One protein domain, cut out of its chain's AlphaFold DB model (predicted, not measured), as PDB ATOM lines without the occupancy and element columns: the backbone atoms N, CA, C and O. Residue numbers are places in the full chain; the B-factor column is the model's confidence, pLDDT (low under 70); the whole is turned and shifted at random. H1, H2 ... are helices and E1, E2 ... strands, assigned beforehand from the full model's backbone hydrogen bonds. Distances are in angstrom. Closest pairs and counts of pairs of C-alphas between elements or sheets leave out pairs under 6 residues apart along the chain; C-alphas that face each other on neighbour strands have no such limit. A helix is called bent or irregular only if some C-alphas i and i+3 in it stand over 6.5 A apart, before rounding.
ATOM      1  N   GLU A  77      33.471  39.308 -40.461       72.50
ATOM      2  CA  GLU A  77      34.461  38.945 -41.481       72.50
ATOM      3  C   GLU A  77      35.806  38.586 -40.850       72.50
ATOM      4  O   GLU A  77      36.475  37.648 -41.272       72.50
ATOM      5  N   GLU A  78      36.185  39.308 -39.795       78.12
ATOM      6  CA  GLU A  78      37.446  39.112 -39.087       78.12
ATOM      7  C   GLU A  78      37.180  38.960 -37.592       78.12
ATOM      8  O   GLU A  78      36.382  39.707 -37.017       78.12
ATOM      9  N   TYR A  79      37.869  38.022 -36.940       85.56
ATOM     10  CA  TYR A  79      37.743  37.806 -35.505       85.56
ATOM     11  C   TYR A  79      39.100  37.667 -34.819       85.56
ATOM     12  O   TYR A  79      40.082  37.208 -35.400       85.56
ATOM     13  N   TRP A  80      39.131  38.043 -33.545       85.38
ATOM     14  CA  TRP A  80      40.280  37.912 -32.656       85.38
ATOM     15  C   TRP A  80      39.817  37.444 -31.284       85.38
ATOM     16  O   TRP A  80      38.698  37.739 -30.856       85.38
ATOM     17  N   THR A  81      40.691  36.767 -30.547       84.75
ATOM     18  CA  THR A  81      40.479  36.635 -29.102       84.75
ATOM     19  C   THR A  81      40.589  38.007 -28.433       84.75
ATOM     20  O   THR A  81      41.298  38.899 -28.915       84.75
ATOM     21  N   LEU A  82      39.914  38.196 -27.294       83.62
ATOM     22  CA  LEU A  82      40.014  39.447 -26.538       83.62
ATOM     23  C   LEU A  82      41.475  39.787 -26.183       83.62
ATOM     24  O   LEU A  82      41.862  40.954 -26.217       83.62
ATOM     25  N   ILE A  83      42.294  38.773 -25.887       83.81
ATOM     26  CA  ILE A  83      43.708  38.929 -25.524       83.81
ATOM     27  C   ILE A  83      44.534  39.413 -26.722       83.81
ATOM     28  O   ILE A  83      45.275  40.390 -26.599       83.81
ATOM     29  N   GLU A  84      44.405  38.770 -27.884       84.88
ATOM     30  CA  GLU A  84      45.114  39.175 -29.107       84.88
ATOM     31  C   GLU A  84      44.715  40.573 -29.553       84.88
ATOM     32  O   GLU A  84      45.568  41.371 -29.937       84.88
ATOM     33  N   PHE A  85      43.422  40.885 -29.472       85.81
ATOM     34  CA  PHE A  85      42.940  42.213 -29.799       85.81
ATOM     35  C   PHE A  85      43.528  43.237 -28.833       85.81
ATOM     36  O   PHE A  85      44.132  44.206 -29.274       85.81
ATOM     37  N   ARG A  86      43.454  42.986 -27.519       84.62
ATOM     38  CA  ARG A  86      43.978  43.884 -26.482       84.62
ATOM     39  C   ARG A  86      45.464  44.201 -26.657       84.62
ATOM     40  O   ARG A  86      45.831  45.338 -26.372       84.62
ATOM     41  N   LYS A  87      46.279  43.245 -27.127       86.62
ATOM     42  CA  LYS A  87      47.719  43.431 -27.404       86.62
ATOM     43  C   LYS A  87      48.007  44.484 -28.479       86.62
ATOM     44  O   LYS A  87      49.091  45.050 -28.479       86.62
ATOM     45  N   LYS A  88      47.059  44.762 -29.380       86.38
ATOM     46  CA  LYS A  88      47.203  45.778 -30.440       86.38
ATOM     47  C   LYS A  88      46.972  47.213 -29.950       86.38
ATOM     48  O   LYS A  88      47.139  48.146 -30.732       86.38
ATOM     49  N   PHE A  89      46.537  47.375 -28.702       86.12
ATOM     50  CA  PHE A  89      46.134  48.648 -28.110       86.12
ATOM     51  C   PHE A  89      46.905  48.896 -26.813       86.12
ATOM     52  O   PHE A  89      47.339  47.957 -26.146       86.12
ATOM     53  N   ASP A  90      46.985  50.149 -26.381       79.56
ATOM     54  CA  ASP A  90      47.730  50.531 -25.177       79.56
ATOM     55  C   ASP A  90      46.882  50.372 -23.924       79.56
ATOM     56  O   ASP A  90      47.333  49.856 -22.902       79.56
ATOM     57  N   ARG A  91      45.602  50.748 -24.010       83.75
ATOM     58  CA  ARG A  91      44.655  50.712 -22.886       83.75
ATOM     59  C   ARG A  91      43.245  50.326 -23.331       83.75
ATOM     60  O   ARG A  91      42.828  50.618 -24.448       83.75
ATOM     61  N   MET A  92      42.502  49.706 -22.416       86.06
ATOM     62  CA  MET A  92      41.083  49.375 -22.570       86.06
ATOM     63  C   MET A  92      40.287  50.011 -21.428       86.06
ATOM     64  O   MET A  92      40.696  49.921 -20.269       86.06
ATOM     65  N   LYS A  93      39.144  50.624 -21.740       86.88
ATOM     66  CA  LYS A  93      38.168  51.108 -20.754       86.88
ATOM     67  C   LYS A  93      36.769  50.634 -21.126       86.88
ATOM     68  O   LYS A  93      36.419  50.634 -22.297       86.88
ATOM     69  N   VAL A  94      35.966  50.275 -20.131       85.06
ATOM     70  CA  VAL A  94      34.518  50.105 -20.307       85.06
ATOM     71  C   VAL A  94      33.870  51.429 -19.937       85.06
ATOM     72  O   VAL A  94      34.186  51.988 -18.886       85.06
ATOM     73  N   GLY A  95      33.013  51.956 -20.802       81.94
ATOM     74  CA  GLY A  95      32.405  53.264 -20.597       81.94
ATOM     75  C   GLY A  95      31.113  53.436 -21.373       81.94
ATOM     76  O   GLY A  95      30.642  52.520 -22.044       81.94
ATOM     77  N   ASN A  96      30.549  54.632 -21.268       84.06
ATOM     78  CA  ASN A  96      29.353  55.010 -22.001       84.06
ATOM     79  C   ASN A  96      29.757  55.573 -23.370       84.06
ATOM     80  O   ASN A  96      30.500  56.548 -23.457       84.06
ATOM     81  N   CYS A  97      29.262  54.950 -24.429       76.00
ATOM     82  CA  CYS A  97      29.265  55.465 -25.786       76.00
ATOM     83  C   CYS A  97      27.934  56.156 -26.066       76.00
ATOM     84  O   CYS A  97      26.889  55.727 -25.590       76.00
ATOM     85  N   THR A  98      27.965  57.214 -26.868       77.31
ATOM     86  CA  THR A  98      26.745  57.852 -27.373       77.31
ATOM     87  C   THR A  98      26.625  57.569 -28.857       77.31
ATOM     88  O   THR A  98      27.568  57.794 -29.620       77.31
ATOM     89  N   ASN A  99      25.470  57.073 -29.284       71.88
ATOM     90  CA  ASN A  99      25.154  56.994 -30.695       71.88
ATOM     91  C   ASN A  99      24.861  58.410 -31.204       71.88
ATOM     92  O   ASN A  99      23.845  59.002 -30.856       71.88
ATOM     93  N   HIS A 100      25.738  58.952 -32.046       69.81
ATOM     94  CA  HIS A 100      25.589  60.308 -32.579       69.81
ATOM     95  C   HIS A 100      24.318  60.519 -33.418       69.81
ATOM     96  O   HIS A 100      23.925  61.662 -33.622       69.81
ATOM     97  N   THR A 101      23.685  59.447 -33.903       67.38
ATOM     98  CA  THR A 101      22.463  59.528 -34.709       67.38
ATOM     99  C   THR A 101      21.202  59.553 -33.849       67.38
ATOM    100  O   THR A 101      20.283  60.306 -34.148       67.38
ATOM    101  N   THR A 102      21.133  58.727 -32.801       72.25
ATOM    102  CA  THR A 102      19.929  58.600 -31.956       72.25
ATOM    103  C   THR A 102      20.025  59.379 -30.646       72.25
ATOM    104  O   THR A 102      19.021  59.545 -29.966       72.25
ATOM    105  N   GLY A 103      21.223  59.831 -30.260       74.88
ATOM    106  CA  GLY A 103      21.492  60.402 -28.939       74.88
ATOM    107  C   GLY A 103      21.501  59.363 -27.811       74.88
ATOM    108  O   GLY A 103      21.708  59.715 -26.654       74.88
ATOM    109  N   GLU A 104      21.298  58.084 -28.133       76.69
ATOM    110  CA  GLU A 104      21.202  57.022 -27.140       76.69
ATOM    111  C   GLU A 104      22.570  56.711 -26.531       76.69
ATOM    112  O   GLU A 104      23.566  56.515 -27.240       76.69
ATOM    113  N   VAL A 105      22.604  56.646 -25.203       77.94
ATOM    114  CA  VAL A 105      23.791  56.280 -24.440       77.94
ATOM    115  C   VAL A 105      23.763  54.781 -24.172       77.94
ATOM    116  O   VAL A 105      22.860  54.275 -23.515       77.94
ATOM    117  N   PHE A 106      24.782  54.071 -24.641       79.06
ATOM    118  CA  PHE A 106      24.944  52.637 -24.437       79.06
ATOM    119  C   PHE A 106      26.339  52.333 -23.892       79.06
ATOM    120  O   PHE A 106      27.296  53.066 -24.132       79.06
ATOM    121  N   LYS A 107      26.490  51.241 -23.146       82.38
ATOM    122  CA  LYS A 107      27.810  50.825 -22.656       82.38
ATOM    123  C   LYS A 107      28.607  50.146 -23.769       82.38
ATOM    124  O   LYS A 107      28.064  49.368 -24.546       82.38
ATOM    125  N   CYS A 108      29.902  50.425 -23.827       85.62
ATOM    126  CA  CYS A 108      30.823  49.913 -24.837       85.62
ATOM    127  C   CYS A 108      32.232  49.724 -24.254       85.62
ATOM    128  O   CYS A 108      32.593  50.314 -23.229       85.62
ATOM    129  N   CYS A 109      33.053  48.937 -24.945       86.69
ATOM    130  CA  CYS A 109      34.482  48.838 -24.686       86.69
ATOM    131  C   CYS A 109      35.244  49.793 -25.612       86.69
ATOM    132  O   CYS A 109      35.095  49.758 -26.829       86.69
ATOM    133  N   MET A 110      36.085  50.636 -25.028       87.00
ATOM    134  CA  MET A 110      36.938  51.595 -25.719       87.00
ATOM    135  C   MET A 110      38.379  51.103 -25.657       87.00
ATOM    136  O   MET A 110      38.952  50.976 -24.570       87.00
ATOM    137  N   PHE A 111      38.965  50.840 -26.816       87.19
ATOM    138  CA  PHE A 111      40.367  50.477 -26.965       87.19
ATOM    139  C   PHE A 111      41.121  51.663 -27.547       87.19
ATOM    140  O   PHE A 111      40.741  52.188 -28.588       87.19
ATOM    141  N   PHE A 112      42.169  52.103 -26.867       85.62
ATOM    142  CA  PHE A 112      42.932  53.278 -27.270       85.62
ATOM    143  C   PHE A 112      44.275  52.837 -27.830       85.62
ATOM    144  O   PHE A 112      44.938  51.992 -27.221       85.62
ATOM    145  N   LYS A 113      44.654  53.426 -28.958       87.38
ATOM    146  CA  LYS A 113      45.962  53.262 -29.581       87.38
ATOM    147  C   LYS A 113      46.423  54.636 -30.040       87.38
ATOM    148  O   LYS A 113      45.750  55.241 -30.871       87.38
ATOM    149  N   ASP A 114      47.517  55.133 -29.477       87.38
ATOM    150  CA  ASP A 114      48.008  56.486 -29.753       87.38
ATOM    151  C   ASP A 114      46.903  57.554 -29.540       87.38
ATOM    152  O   ASP A 114      46.373  57.708 -28.433       87.38
ATOM    153  N   ALA A 115      46.524  58.278 -30.599       84.25
ATOM    154  CA  ALA A 115      45.446  59.270 -30.604       84.25
ATOM    155  C   ALA A 115      44.075  58.703 -31.032       84.25
ATOM    156  O   ALA A 115      43.071  59.416 -30.964       84.25
ATOM    157  N   ASP A 116      44.017  57.438 -31.456       86.62
ATOM    158  CA  ASP A 116      42.817  56.805 -31.994       86.62
ATOM    159  C   ASP A 116      42.077  55.968 -30.938       86.62
ATOM    160  O   ASP A 116      42.657  55.354 -30.033       86.62
ATOM    161  N   ILE A 117      40.746  55.942 -31.065       86.44
ATOM    162  CA  ILE A 117      39.847  55.195 -30.181       86.44
ATOM    163  C   ILE A 117      39.008  54.243 -31.025       86.44
ATOM    164  O   ILE A 117      38.216  54.668 -31.866       86.44
ATOM    165  N   THR A 118      39.142  52.952 -30.748       86.94
ATOM    166  CA  THR A 118      38.318  51.896 -31.329       86.94
ATOM    167  C   THR A 118      37.205  51.526 -30.361       86.94
ATOM    168  O   THR A 118      37.455  51.107 -29.229       86.94
ATOM    169  N   PHE A 119      35.964  51.660 -30.824       87.75
ATOM    170  CA  PHE A 119      34.770  51.314 -30.062       87.75
ATOM    171  C   PHE A 119      34.317  49.899 -30.401       87.75
ATOM    172  O   PHE A 119      34.120  49.562 -31.569       87.75
ATOM    173  N   VAL A 120      34.143  49.086 -29.367       87.69
ATOM    174  CA  VAL A 120      33.673  47.707 -29.450       87.69
ATOM    175  C   VAL A 120      32.354  47.616 -28.696       87.69
ATOM    176  O   VAL A 120      32.297  47.846 -27.485       87.69
ATOM    177  N   ASN A 121      31.286  47.294 -29.416       87.44
ATOM    178  CA  ASN A 121      29.948  47.187 -28.845       87.44
ATOM    179  C   ASN A 121      29.743  45.810 -28.217       87.44
ATOM    180  O   ASN A 121      30.250  44.815 -28.727       87.44
ATOM    181  N   PHE A 122      28.963  45.728 -27.143       84.00
ATOM    182  CA  PHE A 122      28.528  44.427 -26.646       84.00
ATOM    183  C   PHE A 122      27.495  43.840 -27.595       84.00
ATOM    184  O   PHE A 122      26.571  44.532 -28.024       84.00
ATOM    185  N   TYR A 123      27.670  42.571 -27.944       81.00
ATOM    186  CA  TYR A 123      26.671  41.872 -28.719       81.00
ATOM    187  C   TYR A 123      25.419  41.619 -27.870       81.00
ATOM    188  O   TYR A 123      25.515  41.387 -26.666       81.00
ATOM    189  N   ASN A 124      24.238  41.677 -28.489       73.00
ATOM    190  CA  ASN A 124      22.965  41.641 -27.759       73.00
ATOM    191  C   ASN A 124      22.815  40.382 -26.891       73.00
ATOM    192  O   ASN A 124      22.235  40.454 -25.812       73.00
ATOM    193  N   ASP A 125      23.377  39.260 -27.338       72.31
ATOM    194  CA  ASP A 125      23.204  37.958 -26.690       72.31
ATOM    195  C   ASP A 125      24.067  37.792 -25.431       72.31
ATOM    196  O   ASP A 125      23.722  37.018 -24.543       72.31
ATOM    197  N   ILE A 126      25.161  38.553 -25.307       75.81
ATOM    198  CA  ILE A 126      25.989  38.568 -24.089       75.81
ATOM    199  C   ILE A 126      25.550  39.643 -23.087       75.81
ATOM    200  O   ILE A 126      26.028  39.662 -21.951       75.81
ATOM    201  N   GLY A 127      24.657  40.544 -23.506       77.75
ATOM    202  CA  GLY A 127      24.267  41.710 -22.729       77.75
ATOM    203  C   GLY A 127      25.438  42.653 -22.439       77.75
ATOM    204  O   GLY A 127      26.520  42.578 -23.019       77.75
ATOM    205  N   VAL A 128      25.215  43.587 -21.519       82.19
ATOM    206  CA  VAL A 128      26.219  44.586 -21.150       82.19
ATOM    207  C   VAL A 128      27.097  44.050 -20.023       82.19
ATOM    208  O   VAL A 128      26.648  43.931 -18.885       82.19
ATOM    209  N   LEU A 129      28.362  43.762 -20.327       80.38
ATOM    210  CA  LEU A 129      29.300  43.211 -19.348       80.38
ATOM    211  C   LEU A 129      30.010  44.311 -18.545       80.38
ATOM    212  O   LEU A 129      30.396  45.352 -19.083       80.38
ATOM    213  N   SER A 130      30.220  44.061 -17.248       80.31
ATOM    214  CA  SER A 130      31.095  44.886 -16.405       80.31
ATOM    215  C   SER A 130      32.570  44.556 -16.650       80.31
ATOM    216  O   SER A 130      32.912  43.553 -17.281       80.31
ATOM    217  N   LYS A 131      33.476  45.389 -16.128       81.88
ATOM    218  CA  LYS A 131      34.923  45.159 -16.241       81.88
ATOM    219  C   LYS A 131      35.332  43.839 -15.578       81.88
ATOM    220  O   LYS A 131      36.138  43.097 -16.134       81.88
ATOM    221  N   GLU A 132      34.764  43.548 -14.415       78.44
ATOM    222  CA  GLU A 132      35.015  42.340 -13.629       78.44
ATOM    223  C   GLU A 132      34.539  41.105 -14.396       78.44
ATOM    224  O   GLU A 132      35.262  40.113 -14.492       78.44
ATOM    225  N   GLU A 133      33.368  41.197 -15.029       82.44
ATOM    226  CA  GLU A 133      32.803  40.095 -15.803       82.44
ATOM    227  C   GLU A 133      33.605  39.816 -17.079       82.44
ATOM    228  O   GLU A 133      33.852  38.660 -17.424       82.44
ATOM    229  N   ILE A 134      34.098  40.868 -17.741       84.00
ATOM    230  CA  ILE A 134      35.005  40.741 -18.890       84.00
ATOM    231  C   ILE A 134      36.305  40.045 -18.479       84.00
ATOM    232  O   ILE A 134      36.786  39.180 -19.207       84.00
ATOM    233  N   LEU A 135      36.872  40.385 -17.316       81.88
ATOM    234  CA  LEU A 135      38.089  39.739 -16.814       81.88
ATOM    235  C   LEU A 135      37.851  38.267 -16.467       81.88
ATOM    236  O   LEU A 135      38.685  37.425 -16.796       81.88
ATOM    237  N   ARG A 136      36.703  37.951 -15.858       83.62
ATOM    238  CA  ARG A 136      36.322  36.580 -15.499       83.62
ATOM    239  C   ARG A 136      36.068  35.702 -16.723       83.62
ATOM    240  O   ARG A 136      36.373  34.514 -16.694       83.62
ATOM    241  N   ARG A 137      35.514  36.273 -17.797       83.00
ATOM    242  CA  ARG A 137      35.165  35.555 -19.037       83.00
ATOM    243  C   ARG A 137      36.157  35.769 -20.181       83.00
ATOM    244  O   ARG A 137      35.865  35.366 -21.302       83.00
ATOM    245  N   LYS A 138      37.320  36.377 -19.927       81.81
ATOM    246  CA  LYS A 138      38.266  36.837 -20.963       81.81
ATOM    247  C   LYS A 138      38.616  35.776 -22.016       81.81
ATOM    248  O   LYS A 138      38.743  36.115 -23.186       81.81
ATOM    249  N   ASP A 139      38.714  34.511 -21.609       81.69
ATOM    250  CA  ASP A 139      39.130  33.396 -22.470       81.69
ATOM    251  C   ASP A 139      37.991  32.894 -23.374       81.69
ATOM    252  O   ASP A 139      38.224  32.228 -24.379       81.69
ATOM    253  N   LYS A 140      36.744  33.243 -23.039       82.94
ATOM    254  CA  LYS A 140      35.545  32.925 -23.825       82.94
ATOM    255  C   LYS A 140      35.118  34.077 -24.731       82.94
ATOM    256  O   LYS A 140      34.314  33.876 -25.637       82.94
ATOM    257  N   LEU A 141      35.631  35.281 -24.482       85.12
ATOM    258  CA  LEU A 141      35.265  36.484 -25.214       85.12
ATOM    259  C   LEU A 141      36.114  36.651 -26.476       85.12
ATOM    260  O   LEU A 141      37.345  36.561 -26.462       85.12
ATOM    261  N   LYS A 142      35.432  36.956 -27.574       87.50
ATOM    262  CA  LYS A 142      36.025  37.249 -28.875       87.50
ATOM    263  C   LYS A 142      35.558  38.611 -29.364       87.50
ATOM    264  O   LYS A 142      34.501  39.103 -28.970       87.50
ATOM    265  N   ILE A 143      36.372  39.220 -30.215       87.19
ATOM    266  CA  ILE A 143      36.064  40.480 -30.881       87.19
ATOM    267  C   ILE A 143      35.933  40.204 -32.368       87.19
ATOM    268  O   ILE A 143      36.861  39.684 -32.977       87.19
ATOM    269  N   GLY A 144      34.780  40.548 -32.930       86.81
ATOM    270  CA  GLY A 144      34.477  40.418 -34.347       86.81
ATOM    271  C   GLY A 144      34.337  41.783 -34.999       86.81
ATOM    272  O   GLY A 144      33.823  42.713 -34.379       86.81
ATOM    273  N   LYS A 145      34.780  41.909 -36.245       85.38
ATOM    274  CA  LYS A 145      34.596  43.093 -37.084       85.38
ATOM    275  C   LYS A 145      33.649  42.753 -38.230       85.38
ATOM    276  O   LYS A 145      33.814  41.726 -38.885       85.38
ATOM    277  N   ASN A 146      32.648  43.600 -38.451       80.81
ATOM    278  CA  ASN A 146      31.716  43.437 -39.566       80.81
ATOM    279  C   ASN A 146      32.223  44.115 -40.852       80.81
ATOM    280  O   ASN A 146      33.146  44.930 -40.803       80.81
ATOM    281  N   ALA A 147      31.541  43.851 -41.971       75.44
ATOM    282  CA  ALA A 147      31.793  44.474 -43.280       75.44
ATOM    283  C   ALA A 147      31.804  46.015 -43.252       75.44
ATOM    284  O   ALA A 147      32.483  46.678 -44.030       75.44
ATOM    285  N   VAL A 148      31.059  46.603 -42.310       76.06
ATOM    286  CA  VAL A 148      30.929  48.059 -42.121       76.06
ATOM    287  C   VAL A 148      32.065  48.622 -41.239       76.06
ATOM    288  O   VAL A 148      32.107  49.813 -40.941       76.06
ATOM    289  N   GLY A 149      33.003  47.785 -40.783       78.69
ATOM    290  CA  GLY A 149      34.141  48.183 -39.950       78.69
ATOM    291  C   GLY A 149      33.820  48.422 -38.468       78.69
ATOM    292  O   GLY A 149      34.651  48.969 -37.744       78.69
ATOM    293  N   LYS A 150      32.635  48.024 -37.995       84.06
ATOM    294  CA  LYS A 150      32.240  48.079 -36.580       84.06
ATOM    295  C   LYS A 150      32.703  46.826 -35.846       84.06
ATOM    296  O   LYS A 150      32.593  45.718 -36.370       84.06
ATOM    297  N   TYR A 151      33.156  47.014 -34.609       88.25
ATOM    298  CA  TYR A 151      33.624  45.934 -33.749       88.25
ATOM    299  C   TYR A 151      32.571  45.534 -32.714       88.25
ATOM    300  O   TYR A 151      31.892  46.389 -32.137       88.25
ATOM    301  N   TYR A 152      32.489  44.236 -32.433       87.19
ATOM    302  CA  TYR A 152      31.554  43.645 -31.480       87.19
ATOM    303  C   TYR A 152      32.263  42.646 -30.572       87.19
ATOM    304  O   TYR A 152      33.061  41.837 -31.038       87.19
ATOM    305  N   LEU A 153      31.952  42.691 -29.282       87.50
ATOM    306  CA  LEU A 153      32.365  41.711 -28.286       87.50
ATOM    307  C   LEU A 153      31.277  40.643 -28.177       87.50
ATOM    308  O   LEU A 153      30.111  40.985 -27.990       87.50
ATOM    309  N   TYR A 154      31.646  39.372 -28.271       85.56
ATOM    310  CA  TYR A 154      30.718  38.242 -28.208       85.56
ATOM    311  C   TYR A 154      31.367  37.040 -27.508       85.56
ATOM    312  O   TYR A 154      32.591  36.975 -27.372       85.56
ATOM    313  N   GLU A 155      30.556  36.092 -27.040       84.19
ATOM    314  CA  GLU A 155      31.045  34.847 -26.446       84.19
ATOM    315  C   GLU A 155      31.208  33.780 -27.537       84.19
ATOM    316  O   GLU A 155      30.315  33.545 -28.350       84.19
ATOM    317  N   GLY A 156      32.376  33.142 -27.582       69.50
ATOM    318  CA  GLY A 156      32.735  32.158 -28.597       69.50
ATOM    319  C   GLY A 156      32.014  30.826 -28.405       69.50
ATOM    320  O   GLY A 156      32.630  29.871 -27.938       69.50
TER     321      GLY A 156
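AT A GLANCE: This is residues 77 to 156 of the 170 residues of an uncharacterized protein of Lachnospiraceae bacterium (UniProt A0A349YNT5). One strongly twisted sheet of six strands is folded over so that its two halves, E1 E5 E6 and E4 E3 E2, stand at an angle, joined where E6 runs beside E4; the small helices H1 and H2 lie at the open side, each coming near strands of both halves. The bent hairpin E2 and E3 reaches away from the helices, and its turn, residues 99 to 104, lies at one far end of the domain. The printed part has 80 residues, with two named helices and six named strands in the order E1 H1 E2 E3 E4 H2 E5 E6, and its class is mixed, helices and strands. The sheet runs E1 E5 E6 E4 E3 E2 and is mixed, with E6 and E4 parallel and the other neighbour pairs antiparallel. The whole is compact, with a radius of gyration of the C-alphas of 12.0 A and spans of 33 by 29 by 26 A.

IN THESE COORDINATES: The longest strand is E3, residues 105 to 113, 23.0 A from first to last C-alpha. E2, residues 91 to 98, spans 19.8 A, and E4, residues 116 to 122, spans 19.6 A. E5 is residues 141 to 146, 16.3 A, and E6 is residues 151 to 155, 13.5 A, ending with C-alpha 155 at (31.045, 34.847, -26.446). E1, residues 77 to 81, spans 14.0 A and begins with C-alpha 77 at (34.461, 38.945, -41.481). H1, residues 82 to 87, and H2, residues 131 to 136, each span 8.7 A.

HOW THE PARTS SIT: E2, E3 and E4 form a meander, each strand the antiparallel neighbour of the one before; E2 and E3 are a hairpin, with N 97 and O 106 at 2.7 A, and so are E3 and E4, with N 118 and O 111 at 2.8 A. E2 bends by 67 degrees at residue 94 and E3 by 59 degrees at residue 108. E6 and E4 are parallel at 39 degrees, with N 153 and O 121 at 2.8 A. The hairpin E5 and E6 has N 142 and O 154 at 2.8 A, and the edge strand E1 is antiparallel to E5, with N 143 and O 80 at 2.8 A. H1 is on the sheet; its closest C-alphas to E5 are those of Leu 82 and Lys 142, 5.1 A, and to E3 those of Arg 86 and Phe 111, 7.5 A. H2 only grazes the sheet with its residues 131 to 135; the C-alphas of Val 94 in E2 and Lys 131 are 6.4 A apart. H1 and H2 are apart. In both helices every O i to N i+4 pair is within hydrogen-bond range.

THE WHOLE: The two C-alphas farthest apart are those of Thr 101 and Asp 139, at 33.3 A. The printed part has no cut and no long link. The mean pLDDT of the printed part is 82.2, and residues 100 to 101 and 156 are under 70.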